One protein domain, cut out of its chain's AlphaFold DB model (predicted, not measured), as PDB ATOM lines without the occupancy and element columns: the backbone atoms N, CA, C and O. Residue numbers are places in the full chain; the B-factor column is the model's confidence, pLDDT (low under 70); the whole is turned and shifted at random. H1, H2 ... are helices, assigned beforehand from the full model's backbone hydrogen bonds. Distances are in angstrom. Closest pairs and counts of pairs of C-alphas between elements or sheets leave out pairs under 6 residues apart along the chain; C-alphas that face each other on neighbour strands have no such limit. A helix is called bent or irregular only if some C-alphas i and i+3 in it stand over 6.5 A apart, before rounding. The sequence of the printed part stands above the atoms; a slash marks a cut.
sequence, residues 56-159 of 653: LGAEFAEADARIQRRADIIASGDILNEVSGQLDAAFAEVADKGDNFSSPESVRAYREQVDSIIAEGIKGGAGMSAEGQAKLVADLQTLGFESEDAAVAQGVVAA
ATOM      1  N   LEU A  56       9.750  38.151  70.921       53.47
ATOM      2  CA  LEU A  56       9.062  38.846  69.830       53.47
ATOM      3  C   LEU A  56      10.041  39.733  69.042       53.47
ATOM      4  O   LEU A  56      10.002  39.772  67.818       53.47
ATOM      5  N   GLY A  57      10.966  40.410  69.730       54.22
ATOM      6  CA  GLY A  57      12.037  41.194  69.113       54.22
ATOM      7  C   GLY A  57      13.029  40.341  68.318       54.22
ATOM      8  O   GLY A  57      13.441  40.744  67.233       54.22
ATOM      9  N   ALA A  58      13.369  39.146  68.809       61.97
ATOM     10  CA  ALA A  58      14.189  38.182  68.079       61.97
ATOM     11  C   ALA A  58      13.461  37.621  66.844       61.97
ATOM     12  O   ALA A  58      14.066  37.499  65.780       61.97
ATOM     13  N   GLU A  59      12.158  37.347  66.953       56.91
ATOM     14  CA  GLU A  59      11.324  36.881  65.840       56.91
ATOM     15  C   GLU A  59      11.158  37.958  64.753       56.91
ATOM     16  O   GLU A  59      11.247  37.650  63.562       56.91
ATOM     17  N   PHE A  60      11.004  39.230  65.139       59.84
ATOM     18  CA  PHE A  60      11.003  40.355  64.199       59.84
ATOM     19  C   PHE A  60      12.369  40.568  63.542       59.84
ATOM     20  O   PHE A  60      12.426  40.731  62.328       59.84
ATOM     21  N   ALA A  61      13.466  40.480  64.297       65.75
ATOM     22  CA  ALA A  61      14.813  40.565  63.730       65.75
ATOM     23  C   ALA A  61      15.095  39.426  62.730       65.75
ATOM     24  O   ALA A  61      15.731  39.643  61.698       65.75
ATOM     25  N   GLU A  62      14.591  38.216  62.992       70.62
ATOM     26  CA  GLU A  62      14.693  37.090  62.059       70.62
ATOM     27  C   GLU A  62      13.787  37.273  60.829       70.62
ATOM     28  O   GLU A  62      14.181  36.951  59.705       70.62
ATOM     29  N   ALA A  63      12.578  37.813  61.007       62.69
ATOM     30  CA  ALA A  63      11.685  38.154  59.905       62.69
ATOM     31  C   ALA A  63      12.291  39.229  58.988       62.69
ATOM     32  O   ALA A  63      12.306  39.032  57.771       62.69
ATOM     33  N   ASP A  64      12.866  40.290  59.553       69.69
ATOM     34  CA  ASP A  64      13.558  41.349  58.813       69.69
ATOM     35  C   ASP A  64      14.796  40.808  58.089       69.69
ATOM     36  O   ASP A  64      14.990  41.085  56.905       69.69
ATOM     37  N   ALA A  65      15.584  39.939  58.733       73.94
ATOM     38  CA  ALA A  65      16.708  39.266  58.082       73.94
ATOM     39  C   ALA A  65      16.256  38.398  56.893       73.94
ATOM     40  O   ALA A  65      16.923  38.364  55.858       73.94
ATOM     41  N   ARG A  66      15.110  37.709  56.994       71.19
ATOM     42  CA  ARG A  66      14.538  36.936  55.875       71.19
ATOM     43  C   ARG A  66      14.045  37.834  54.740       71.19
ATOM     44  O   ARG A  66      14.212  37.462  53.581       71.19
ATOM     45  N   ILE A  67      13.450  38.986  55.052       76.94
ATOM     46  CA  ILE A  67      13.022  39.972  54.048       76.94
ATOM     47  C   ILE A  67      14.245  40.551  53.330       76.94
ATOM     48  O   ILE A  67      14.267  40.553  52.101       76.94
ATOM     49  N   GLN A  68      15.286  40.934  54.072       80.81
ATOM     50  CA  GLN A  68      16.527  41.457  53.502       80.81
ATOM     51  C   GLN A  68      17.214  40.428  52.598       80.81
ATOM     52  O   GLN A  68      17.562  40.754  51.471       80.81
ATOM     53  N   ARG A  69      17.319  39.157  53.018       75.06
ATOM     54  CA  ARG A  69      17.877  38.091  52.164       75.06
ATOM     55  C   ARG A  69      17.078  37.888  50.879       75.06
ATOM     56  O   ARG A  69      17.663  37.615  49.839       75.06
ATOM     57  N   ARG A  70      15.746  37.995  50.928       72.38
ATOM     58  CA  ARG A  70      14.905  37.902  49.721       72.38
ATOM     59  C   ARG A  70      15.134  39.088  48.791       72.38
ATOM     60  O   ARG A  70      15.232  38.878  47.589       72.38
ATOM     61  N   ALA A  71      15.235  40.297  49.343       78.75
ATOM     62  CA  ALA A  71      15.543  41.499  48.576       78.75
ATOM     63  C   ALA A  71      16.928  41.401  47.919       78.75
ATOM     64  O   ALA A  71      17.049  41.660  46.727       78.75
ATOM     65  N   ASP A  72      17.934  40.926  48.660       84.75
ATOM     66  CA  ASP A  72      19.282  40.697  48.140       84.75
ATOM     67  C   ASP A  72      19.291  39.628  47.030       84.75
ATOM     68  O   ASP A  72      19.935  39.816  46.007       84.75
ATOM     69  N   ILE A  73      18.555  38.518  47.172       77.75
ATOM     70  CA  ILE A  73      18.479  37.484  46.120       77.75
ATOM     71  C   ILE A  73      17.865  38.037  44.829       77.75
ATOM     72  O   ILE A  73      18.370  37.742  43.749       77.75
ATOM     73  N   ILE A  74      16.791  38.827  44.929       80.75
ATOM     74  CA  ILE A  74      16.140  39.434  43.759       80.75
ATOM     75  C   ILE A  74      17.087  40.437  43.096       80.75
ATOM     76  O   ILE A  74      17.356  40.314  41.907       80.75
ATOM     77  N   ALA A  75      17.665  41.357  43.876       83.44
ATOM     78  CA  ALA A  75      18.608  42.350  43.367       83.44
ATOM     79  C   ALA A  75      19.844  41.700  42.724       83.44
ATOM     80  O   ALA A  75      20.278  42.115  41.655       83.44
ATOM     81  N   SER A  76      20.380  40.641  43.340       83.81
ATOM     82  CA  SER A  76      21.481  39.860  42.774       83.81
ATOM     83  C   SER A  76      21.090  39.211  41.449       83.81
ATOM     84  O   SER A  76      21.897  39.200  40.530       83.81
ATOM     85  N   GLY A  77      19.875  38.663  41.350       77.50
ATOM     86  CA  GLY A  77      19.371  38.054  40.121       77.50
ATOM     87  C   GLY A  77      19.227  39.066  38.985       77.50
ATOM     88  O   GLY A  77      19.651  38.784  37.869       77.50
ATOM     89  N   ASP A  78      18.695  40.253  39.277       88.25
ATOM     90  CA  ASP A  78      18.547  41.326  38.288       88.25
ATOM     91  C   ASP A  78      19.916  41.803  37.773       88.25
ATOM     92  O   ASP A  78      20.117  41.889  36.562       88.25
ATOM     93  N   ILE A  79      20.883  42.016  38.677       90.06
ATOM     94  CA  ILE A  79      22.252  42.428  38.320       90.06
ATOM     95  C   ILE A  79      22.968  41.342  37.509       90.06
ATOM     96  O   ILE A  79      23.605  41.656  36.508       90.06
ATOM     97  N   LEU A  80      22.874  40.069  37.912       86.50
ATOM     98  CA  LEU A  80      23.505  38.962  37.182       86.50
ATOM     99  C   LEU A  80      22.938  38.826  35.765       86.50
ATOM    100  O   LEU A  80      23.704  38.624  34.825       86.50
ATOM    101  N   ASN A  81      21.623  38.981  35.595       82.88
ATOM    102  CA  ASN A  81      20.987  38.941  34.279       82.88
ATOM    103  C   ASN A  81      21.427  40.114  33.392       82.88
ATOM    104  O   ASN A  81      21.706  39.917  32.210       82.88
ATOM    105  N   GLU A  82      21.501  41.325  33.949       91.50
ATOM    106  CA  GLU A  82      21.966  42.507  33.217       91.50
ATOM    107  C   GLU A  82      23.430  42.361  32.792       91.50
ATOM    108  O   GLU A  82      23.753  42.551  31.618       91.50
ATOM    109  N   VAL A  83      24.300  41.956  33.719       92.31
ATOM    110  CA  VAL A  83      25.720  41.720  33.442       92.31
ATOM    111  C   VAL A  83      25.902  40.622  32.398       92.31
ATOM    112  O   VAL A  83      26.665  40.817  31.457       92.31
ATOM    113  N   SER A  84      25.181  39.502  32.507       85.81
ATOM    114  CA  SER A  84      25.232  38.434  31.501       85.81
ATOM    115  C   SER A  84      24.882  38.962  30.109       85.81
ATOM    116  O   SER A  84      25.618  38.710  29.162       85.81
ATOM    117  N   GLY A  85      23.817  39.761  29.983       85.81
ATOM    118  CA  GLY A  85      23.433  40.352  28.699       85.81
ATOM    119  C   GLY A  85      24.463  41.343  28.144       85.81
ATOM    120  O   GLY A  85      24.662  41.410  26.931       85.81
ATOM    121  N   GLN A  86      25.146  42.100  29.009       91.94
ATOM    122  CA  GLN A  86      26.235  42.994  28.599       91.94
ATOM    123  C   GLN A  86      27.477  42.220  28.140       91.94
ATOM    124  O   GLN A  86      28.092  42.607  27.148       91.94
ATOM    125  N   LEU A  87      27.823  41.124  28.824       87.62
ATOM    126  CA  LEU A  87      28.916  40.234  28.424       87.62
ATOM    127  C   LEU A  87      28.624  39.577  27.072       87.62
ATOM    128  O   LEU A  87      29.478  39.613  26.190       87.62
ATOM    129  N   ASP A  88      27.404  39.076  26.860       82.12
ATOM    130  CA  ASP A  88      26.982  38.503  25.575       82.12
ATOM    131  C   ASP A  88      27.076  39.530  24.435       82.12
ATOM    132  O   ASP A  88      27.551  39.222  23.339       82.12
ATOM    133  N   ALA A  89      26.661  40.776  24.691       87.50
ATOM    134  CA  ALA A  89      26.752  41.858  23.714       87.50
ATOM    135  C   ALA A  89      28.207  42.238  23.397       87.50
ATOM    136  O   ALA A  89      28.553  42.404  22.226       87.50
ATOM    137  N   ALA A  90      29.066  42.342  24.416       86.81
ATOM    138  CA  ALA A  90      30.493  42.606  24.237       86.81
ATOM    139  C   ALA A  90      31.178  41.470  23.459       86.81
ATOM    140  O   ALA A  90      31.986  41.722  22.562       86.81
ATOM    141  N   PHE A  91      30.812  40.219  23.750       83.31
ATOM    142  CA  PHE A  91      31.331  39.048  23.054       83.31
ATOM    143  C   PHE A  91      30.958  39.085  21.571       83.31
ATOM    144  O   PHE A  91      31.823  38.944  20.703       83.31
ATOM    145  N   ALA A  92      29.676  39.330  21.276       82.69
ATOM    146  CA  ALA A  92      29.173  39.455  19.913       82.69
ATOM    147  C   ALA A  92      29.838  40.617  19.161       82.69
ATOM    148  O   ALA A  92      30.216  40.463  18.004       82.69
ATOM    149  N   GLU A  93      30.059  41.758  19.818       84.19
ATOM    150  CA  GLU A  93      30.707  42.914  19.197       84.19
ATOM    151  C   GLU A  93      32.147  42.605  18.750       84.19
ATOM    152  O   GLU A  93      32.567  43.018  17.665       84.19
ATOM    153  N   VAL A  94      32.921  41.882  19.564       79.38
ATOM    154  CA  VAL A  94      34.290  41.482  19.200       79.38
ATOM    155  C   VAL A  94      34.283  40.391  18.124       79.38
ATOM    156  O   VAL A  94      35.124  40.426  17.218       79.38
ATOM    157  N   ALA A  95      33.319  39.470  18.169       72.19
ATOM    158  CA  ALA A  95      33.130  38.448  17.142       72.19
ATOM    159  C   ALA A  95      32.784  39.060  15.765       72.19
ATOM    160  O   ALA A  95      33.420  38.733  14.759       72.19
ATOM    161  N   ASP A  96      31.856  40.019  15.727       75.25
ATOM    162  CA  ASP A  96      31.356  40.656  14.500       75.25
ATOM    163  C   ASP A  96      32.365  41.610  13.843       75.25
ATOM    164  O   ASP A  96      32.313  41.842  12.633       75.25
ATOM    165  N   LYS A  97      33.339  42.134  14.600       70.19
ATOM    166  CA  LYS A  97      34.415  42.999  14.070       70.19
ATOM    167  C   LYS A  97      35.420  42.270  13.163       70.19
ATOM    168  O   LYS A  97      36.379  42.884  12.702       70.19
ATOM    169  N   GLY A  98      35.191  40.991  12.861       56.41
ATOM    170  CA  GLY A  98      35.884  40.237  11.810       56.41
ATOM    171  C   GLY A  98      37.148  39.505  12.263       56.41
ATOM    172  O   GLY A  98      37.611  38.616  11.551       56.41
ATOM    173  N   ASP A  99      37.668  39.819  13.451       63.66
ATOM    174  CA  ASP A  99      38.828  39.134  14.025       63.66
ATOM    175  C   ASP A  99      38.443  37.873  14.807       63.66
ATOM    176  O   ASP A  99      39.286  36.991  14.935       63.66
ATOM    177  N   ASN A 100      37.196  37.738  15.282       69.94
ATOM    178  CA  ASN A 100      36.660  36.514  15.900       69.94
ATOM    179  C   ASN A 100      37.569  35.915  16.999       69.94
ATOM    180  O   ASN A 100      37.767  34.705  17.070       69.94
ATOM    181  N   PHE A 101      38.183  36.781  17.813       75.94
ATOM    182  CA  PHE A 101      39.185  36.430  18.832       75.94
ATOM    183  C   PHE A 101      40.492  35.801  18.306       75.94
ATOM    184  O   PHE A 101      41.317  35.329  19.085       75.94
ATOM    185  N   SER A 102      40.736  35.814  16.991       69.56
ATOM    186  CA  SER A 102      41.919  35.204  16.361       69.56
ATOM    187  C   SER A 102      43.243  35.920  16.661       69.56
ATOM    188  O   SER A 102      44.308  35.424  16.282       69.56
ATOM    189  N   SER A 103      43.204  37.081  17.327       78.94
ATOM    190  CA  SER A 103      44.386  37.844  17.729       78.94
ATOM    191  C   SER A 103      44.495  37.969  19.256       78.94
ATOM    192  O   SER A 103      43.487  38.205  19.930       78.94
ATOM    193  N   PRO A 104      45.711  37.914  19.837       78.31
ATOM    194  CA  PRO A 104      45.901  38.162  21.269       78.31
ATOM    195  C   PRO A 104      45.402  39.541  21.721       78.31
ATOM    196  O   PRO A 104      45.046  39.723  22.882       78.31
ATOM    197  N   GLU A 105      45.391  40.517  20.813       83.81
ATOM    198  CA  GLU A 105      44.913  41.878  21.064       83.81
ATOM    199  C   GLU A 105      43.393  41.914  21.244       83.81
ATOM    200  O   GLU A 105      42.918  42.520  22.200       83.81
ATOM    201  N   SER A 106      42.638  41.204  20.398       82.75
ATOM    202  CA  SER A 106      41.176  41.104  20.522       82.75
ATOM    203  C   SER A 106      40.736  40.403  21.812       82.75
ATOM    204  O   SER A 106      39.821  40.875  22.482       82.75
ATOM    205  N   VAL A 107      41.446  39.346  22.230       83.81
ATOM    206  CA  VAL A 107      41.201  38.678  23.520       83.81
ATOM    207  C   VAL A 107      41.489  39.624  24.687       83.81
ATOM    208  O   VAL A 107      40.693  39.702  25.617       83.81
ATOM    209  N   ARG A 108      42.594  40.382  24.650       85.50
ATOM    210  CA  ARG A 108      42.912  41.360  25.709       85.50
ATOM    211  C   ARG A 108      41.879  42.477  25.796       85.50
ATOM    212  O   ARG A 108      41.442  42.789  26.895       85.50
ATOM    213  N   ALA A 109      41.478  43.039  24.656       85.94
ATOM    214  CA  ALA A 109      40.462  44.084  24.609       85.94
ATOM    215  C   ALA A 109      39.125  43.594  25.186       85.94
ATOM    216  O   ALA A 109      38.459  44.330  25.908       85.94
ATOM    217  N   TYR A 110      38.764  42.337  24.921       89.31
ATOM    218  CA  TYR A 110      37.579  41.728  25.510       89.31
ATOM    219  C   TYR A 110      37.698  41.549  27.024       89.31
ATOM    220  O   TYR A 110      36.787  41.940  27.743       89.31
ATOM    221  N   ARG A 111      38.835  41.055  27.535       88.88
ATOM    222  CA  ARG A 111      39.069  40.956  28.990       88.88
ATOM    223  C   ARG A 111      38.928  42.302  29.697       88.88
ATOM    224  O   ARG A 111      38.271  42.392  30.724       88.88
ATOM    225  N   GLU A 112      39.464  43.369  29.106       91.75
ATOM    226  CA  GLU A 112      39.302  44.726  29.644       91.75
ATOM    227  C   GLU A 112      37.823  45.165  29.692       91.75
ATOM    228  O   GLU A 112      37.409  45.848  30.633       91.75
ATOM    229  N   GLN A 113      37.007  44.755  28.713       91.94
ATOM    230  CA  GLN A 113      35.560  44.993  28.727       91.94
ATOM    231  C   GLN A 113      34.848  44.153  29.793       91.94
ATOM    232  O   GLN A 113      34.020  44.705  30.518       91.94
ATOM    233  N   VAL A 114      35.193  42.867  29.931       93.12
ATOM    234  CA  VAL A 114      34.665  41.979  30.981       93.12
ATOM    235  C   VAL A 114      34.937  42.583  32.357       93.12
ATOM    236  O   VAL A 114      33.997  42.796  33.122       93.12
ATOM    237  N   ASP A 115      36.183  42.965  32.644       94.00
ATOM    238  CA  ASP A 115      36.569  43.604  33.906       94.00
ATOM    239  C   ASP A 115      35.748  44.874  34.189       94.00
ATOM    240  O   ASP A 115      35.300  45.099  35.318       94.00
ATOM    241  N   SER A 116      35.516  45.702  33.163       95.69
ATOM    242  CA  SER A 116      34.702  46.916  33.287       95.69
ATOM    243  C   SER A 116      33.238  46.598  33.606       95.69
ATOM    244  O   SER A 116      32.668  47.209  34.511       95.69
ATOM    245  N   ILE A 117      32.642  45.637  32.897       95.81
ATOM    246  CA  ILE A 117      31.249  45.208  33.080       95.81
ATOM    247  C   ILE A 117      31.052  44.609  34.480       95.81
ATOM    248  O   ILE A 117      30.138  45.002  35.210       95.81
ATOM    249  N   ILE A 118      31.953  43.720  34.913       94.44
ATOM    250  CA  ILE A 118      31.924  43.136  36.260       94.44
ATOM    251  C   ILE A 118      32.060  44.227  37.332       94.44
ATOM    252  O   ILE A 118      31.314  44.231  38.316       94.44
ATOM    253  N   ALA A 119      32.969  45.191  37.146       94.44
ATOM    254  CA  ALA A 119      33.142  46.297  38.086       94.44
ATOM    255  C   ALA A 119      31.893  47.192  38.196       94.44
ATOM    256  O   ALA A 119      31.625  47.734  39.273       94.44
ATOM    257  N   GLU A 120      31.126  47.363  37.117       94.38
ATOM    258  CA  GLU A 120      29.837  48.067  37.141       94.38
ATOM    259  C   GLU A 120      28.746  47.253  37.844       94.38
ATOM    260  O   GLU A 120      28.068  47.795  38.724       94.38
ATOM    261  N   GLY A 121      28.653  45.947  37.580       92.12
ATOM    262  CA  GLY A 121      27.737  45.044  38.287       92.12
ATOM    263  C   GLY A 121      27.958  45.033  39.804       92.12
ATOM    264  O   GLY A 121      27.010  45.151  40.584       92.12
ATOM    265  N   ILE A 122      29.221  45.011  40.251       93.00
ATOM    266  CA  ILE A 122      29.573  45.080  41.681       93.00
ATOM    267  C   ILE A 122      29.102  46.402  42.311       93.00
ATOM    268  O   ILE A 122      28.637  46.406  43.456       93.00
ATOM    269  N   LYS A 123      29.189  47.530  41.588       93.25
ATOM    270  CA  LYS A 123      28.674  48.828  42.071       93.25
ATOM    271  C   LYS A 123      27.150  48.821  42.200       93.25
ATOM    272  O   LYS A 123      26.636  49.440  43.130       93.25
ATOM    273  N   GLY A 124      26.444  48.097  41.327       89.44
ATOM    274  CA  GLY A 124      24.993  47.891  41.415       89.44
ATOM    275  C   GLY A 124      24.549  47.238  42.730       89.44
ATOM    276  O   GLY A 124      23.479  47.548  43.248       89.44
ATOM    277  N   GLY A 125      25.411  46.414  43.338       87.38
ATOM    278  CA  GLY A 125      25.158  45.734  44.614       87.38
ATOM    279  C   GLY A 125      25.355  46.575  45.882       87.38
ATOM    280  O   GLY A 125      25.207  46.049  46.984       87.38
ATOM    281  N   ALA A 126      25.690  47.867  45.783       86.00
ATOM    282  CA  ALA A 126      26.057  48.701  46.940       86.00
ATOM    283  C   ALA A 126      24.941  48.894  47.996       86.00
ATOM    284  O   ALA A 126      25.224  49.336  49.108       86.00
ATOM    285  N   GLY A 127      23.683  48.587  47.657       83.94
ATOM    286  CA  GLY A 127      22.532  48.654  48.569       83.94
ATOM    287  C   GLY A 127      22.185  47.343  49.288       83.94
ATOM    288  O   GLY A 127      21.226  47.322  50.059       83.94
ATOM    289  N   MET A 128      22.916  46.257  49.022       90.38
ATOM    290  CA  MET A 128      22.648  44.925  49.577       90.38
ATOM    291  C   MET A 128      23.220  44.759  50.989       90.38
ATOM    292  O   MET A 128      24.048  45.549  51.449       90.38
ATOM    293  N   SER A 129      22.820  43.690  51.684       89.56
ATOM    294  CA  SER A 129      23.548  43.281  52.890       89.56
ATOM    295  C   SER A 129      24.990  42.872  52.557       89.56
ATOM    296  O   SER A 129      25.294  42.471  51.435       89.56
ATOM    297  N   ALA A 130      25.886  42.907  53.548       86.56
ATOM    298  CA  ALA A 130      27.282  42.496  53.360       86.56
ATOM    299  C   ALA A 130      27.420  41.036  52.874       86.56
ATOM    300  O   ALA A 130      28.312  40.733  52.084       86.56
ATOM    301  N   GLU A 131      26.532  40.142  53.321       82.81
ATOM    302  CA  GLU A 131      26.495  38.740  52.884       82.81
ATOM    303  C   GLU A 131      26.000  38.623  51.434       82.81
ATOM    304  O   GLU A 131      26.614  37.926  50.626       82.81
ATOM    305  N   GLY A 132      24.939  39.359  51.080       82.25
ATOM    306  CA  GLY A 132      24.418  39.415  49.713       82.25
ATOM    307  C   GLY A 132      25.423  40.005  48.721       82.25
ATOM    308  O   GLY A 132      25.624  39.445  47.647       82.25
ATOM    309  N   GLN A 133      26.114  41.080  49.105       89.81
ATOM    310  CA  GLN A 133      27.140  41.717  48.281       89.81
ATOM    311  C   GLN A 133      28.348  40.797  48.067       89.81
ATOM    312  O   GLN A 133      28.834  40.682  46.945       89.81
ATOM    313  N   ALA A 134      28.824  40.113  49.114       83.31
ATOM    314  CA  ALA A 134      29.938  39.172  48.995       83.31
ATOM    315  C   ALA A 134      29.610  38.012  48.043       83.31
ATOM    316  O   ALA A 134      30.458  37.619  47.242       83.31
ATOM    317  N   LYS A 135      28.373  37.500  48.099       85.25
ATOM    318  CA  LYS A 135      27.905  36.469  47.171       85.25
ATOM    319  C   LYS A 135      27.814  36.992  45.735       85.25
ATOM    320  O   LYS A 135      28.351  36.352  44.842       85.25
ATOM    321  N   LEU A 136      27.214  38.166  45.528       88.69
ATOM    322  CA  LEU A 136      27.120  38.788  44.206       88.69
ATOM    323  C   LEU A 136      28.507  39.004  43.580       88.69
ATOM    324  O   LEU A 136      28.688  38.723  42.402       88.69
ATOM    325  N   VAL A 137      29.496  39.466  44.356       91.56
ATOM    326  CA  VAL A 137      30.876  39.621  43.861       91.56
ATOM    327  C   VAL A 137      31.456  38.284  43.403       91.56
ATOM    328  O   VAL A 137      32.076  38.238  42.345       91.56
ATOM    329  N   ALA A 138      31.253  37.205  44.165       83.75
ATOM    330  CA  ALA A 138      31.733  35.880  43.784       83.75
ATOM    331  C   ALA A 138      31.053  35.374  42.501       83.75
ATOM    332  O   ALA A 138      31.744  34.949  41.579       83.75
ATOM    333  N   ASP A 139      29.724  35.487  42.418       84.00
ATOM    334  CA  ASP A 139      28.941  35.038  41.261       84.00
ATOM    335  C   ASP A 139      29.324  35.830  39.988       84.00
ATOM    336  O   ASP A 139      29.526  35.244  38.926       84.00
ATOM    337  N   LEU A 140      29.516  37.152  40.098       88.00
ATOM    338  CA  LEU A 140      29.967  38.006  38.991       88.00
ATOM    339  C   LEU A 140      31.404  37.695  38.545       88.00
ATOM    340  O   LEU A 140      31.689  37.700  37.351       88.00
ATOM    341  N   GLN A 141      32.314  37.405  39.477       87.56
ATOM    342  CA  GLN A 141      33.679  36.994  39.132       87.56
ATOM    343  C   GLN A 141      33.695  35.655  38.391       87.56
ATOM    344  O   GLN A 141      34.404  35.529  37.397       87.56
ATOM    345  N   THR A 142      32.901  34.675  38.837       83.25
ATOM    346  CA  THR A 142      32.741  33.396  38.129       83.25
ATOM    347  C   THR A 142      32.230  33.611  36.709       83.25
ATOM    348  O   THR A 142      32.829  33.090  35.774       83.25
ATOM    349  N   LEU A 143      31.198  34.441  36.540       79.94
ATOM    350  CA  LEU A 143      30.649  34.766  35.224       79.94
ATOM    351  C   LEU A 143      31.683  35.455  34.315       79.94
ATOM    352  O   LEU A 143      31.773  35.140  33.131       79.94
ATOM    353  N   GLY A 144      32.501  36.354  34.872       81.00
ATOM    354  CA  GLY A 144      33.617  36.970  34.156       81.00
ATOM    355  C   GLY A 144      34.625  35.935  33.648       81.00
ATOM    356  O   GLY A 144      34.933  35.922  32.458       81.00
ATOM    357  N   PHE A 145      35.080  35.019  34.510       79.38
ATOM    358  CA  PHE A 145      36.018  33.957  34.117       79.38
ATOM    359  C   PHE A 145      35.455  33.035  33.029       79.38
ATOM    360  O   PHE A 145      36.147  32.762  32.051       79.38
ATOM    361  N   GLU A 146      34.202  32.593  33.164       76.31
ATOM    362  CA  GLU A 146      33.540  31.744  32.160       76.31
ATOM    363  C   GLU A 146      33.460  32.441  30.794       76.31
ATOM    364  O   GLU A 146      33.680  31.824  29.749       76.31
ATOM    365  N   SER A 147      33.201  33.749  30.806       78.25
ATOM    366  CA  SER A 147      33.132  34.567  29.602       78.25
ATOM    367  C   SER A 147      34.498  34.733  28.920       78.25
ATOM    368  O   SER A 147      34.611  34.605  27.697       78.25
ATOM    369  N   GLU A 148      35.564  34.967  29.691       78.81
ATOM    370  CA  GLU A 148      36.928  35.035  29.155       78.81
ATOM    371  C   GLU A 148      37.398  33.699  28.567       78.81
ATOM    372  O   GLU A 148      38.033  33.684  27.508       78.81
ATOM    373  N   ASP A 149      37.085  32.582  29.229       77.00
ATOM    374  CA  ASP A 149      37.425  31.238  28.756       77.00
ATOM    375  C   ASP A 149      36.728  30.924  27.424       77.00
ATOM    376  O   ASP A 149      37.362  30.398  26.501       77.00
ATOM    377  N   ALA A 150      35.459  31.316  27.274       72.12
ATOM    378  CA  ALA A 150      34.730  31.186  26.014       72.12
ATOM    379  C   ALA A 150      35.395  31.982  24.873       72.12
ATOM    380  O   ALA A 150      35.532  31.474  23.757       72.12
ATOM    381  N   ALA A 151      35.868  33.202  25.150       73.12
ATOM    382  CA  ALA A 151      36.562  34.035  24.165       73.12
ATOM    383  C   ALA A 151      37.906  33.436  23.737       73.12
ATOM    384  O   ALA A 151      38.236  33.422  22.549       73.12
ATOM    385  N   VAL A 152      38.673  32.886  24.683       73.31
ATOM    386  CA  VAL A 152      39.925  32.177  24.379       73.31
ATOM    387  C   VAL A 152      39.653  30.938  23.529       73.31
ATOM    388  O   VAL A 152      40.333  30.737  22.523       73.31
ATOM    389  N   ALA A 153      38.650  30.131  23.887       71.00
ATOM    390  CA  ALA A 153      38.280  28.938  23.126       71.00
ATOM    391  C   ALA A 153      37.881  29.283  21.681       71.00
ATOM    392  O   ALA A 153      38.371  28.658  20.738       71.00
ATOM    393  N   GLN A 154      37.066  30.325  21.493       74.56
ATOM    394  CA  GLN A 154      36.689  30.816  20.167       74.56
ATOM    395  C   GLN A 154      37.906  31.312  19.374       74.56
ATOM    396  O   GLN A 154      38.034  31.017  18.183       74.56
ATOM    397  N   GLY A 155      38.830  32.014  20.035       69.62
ATOM    398  CA  GLY A 155      40.064  32.493  19.421       69.62
ATOM    399  C   GLY A 155      40.969  31.368  18.926       69.62
ATOM    400  O   GLY A 155      41.517  31.467  17.828       69.62
ATOM    401  N   VAL A 156      41.069  30.268  19.681       71.12
ATOM    402  CA  VAL A 156      41.790  29.055  19.257       71.12
ATOM    403  C   VAL A 156      41.147  28.457  18.006       71.12
ATOM    404  O   VAL A 156      41.842  28.228  17.021       71.12
ATOM    405  N   VAL A 157      39.820  28.290  17.985       76.88
ATOM    406  CA  VAL A 157      39.100  27.764  16.808       76.88
ATOM    407  C   VAL A 157      39.306  28.654  15.576       76.88
ATOM    408  O   VAL A 157      39.538  28.158  14.471       76.88
ATOM    409  N   ALA A 158      39.248  29.977  15.746       72.75
ATOM    410  CA  ALA A 158      39.456  30.925  14.657       72.75
ATOM    411  C   ALA A 158      40.908  30.926  14.143       72.75
ATOM    412  O   ALA A 158      41.135  31.007  12.930       72.75
ATOM    413  N   ALA A 159      41.889  30.818  15.044       72.94
ATOM    414  CA  ALA A 159      43.303  30.708  14.699       72.94
ATOM    415  C   ALA A 159      43.599  29.407  13.937       72.94
ATOM    416  O   ALA A 159      44.228  29.464  12.876       72.94
TER     417      ALA A 159
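AT A GLANCE: This is residues 56 to 159 of the 653 residues of an uncharacterized protein of marine sediment metagenome (UniProt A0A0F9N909). Three long helices run side by side as an up-and-down bundle, each against the one before it, in a thin rod. H1, the longest, runs on past one end of the bundle, where its residues 56 to 64 stick out, and H2 and H3 fold back on each other beside the rest of it. The printed part has 104 residues with three named helices in the order H1, H2, H3 and no named strand, and its class is all helix. It is loose, with a radius of gyration of the C-alphas of 17.8 A, and spans 65 by 16 by 16 A.

HOW THE PARTS SIT: Start with H1, residues 56 to 96, and look at its residues 75 to 94, which alone touch H2, residues 104 to 127. Their closest C-alphas are those of Ile 79 and Gly 121, 6.1 A apart, and this helical hairpin has a shallow tilt of 22 degrees, opposite ways. H2 makes a second helical hairpin with H3, residues 130 to 159: they touch, closest at the C-alphas of Gly 125 and Gln 133, 5.8 A apart, at a shallow tilt of 16 degrees, opposite ways. H1 and H3 touch and run the same way at a shallow tilt of 17 degrees; their closest C-alphas are those of Asp 72 and Gly 132, 5.5 A apart. In H1 and H3 every O i to N i+4 pair is within hydrogen-bond range, in H2 18 of 20.

IN THESE COORDINATES: Find C-alpha 56 at (9.062, 38.846, 69.830); from there H1 runs 59.7 A to C-alpha 96. H2 begins at C-alpha 104, at (45.901, 38.162, 21.269), and runs 37.4 A; it is irregular, with C-alphas 124 and 127 7.6 A apart. H3 runs 43.5 A and ends at C-alpha 159, at (43.303, 30.708, 14.699).

THE WHOLE: The C-alphas of Leu 56 and Ala 159 are the two farthest apart, at 65.4 A. The printed part has no cut; the link from H1 to H2 is short, that from H2 to H3 tight. Look in the B-factor column for pLDDT under 70 at residues 56 to 61, 63 to 64, 98 to 100, 102 and 155; the mean of the printed part is 80.7.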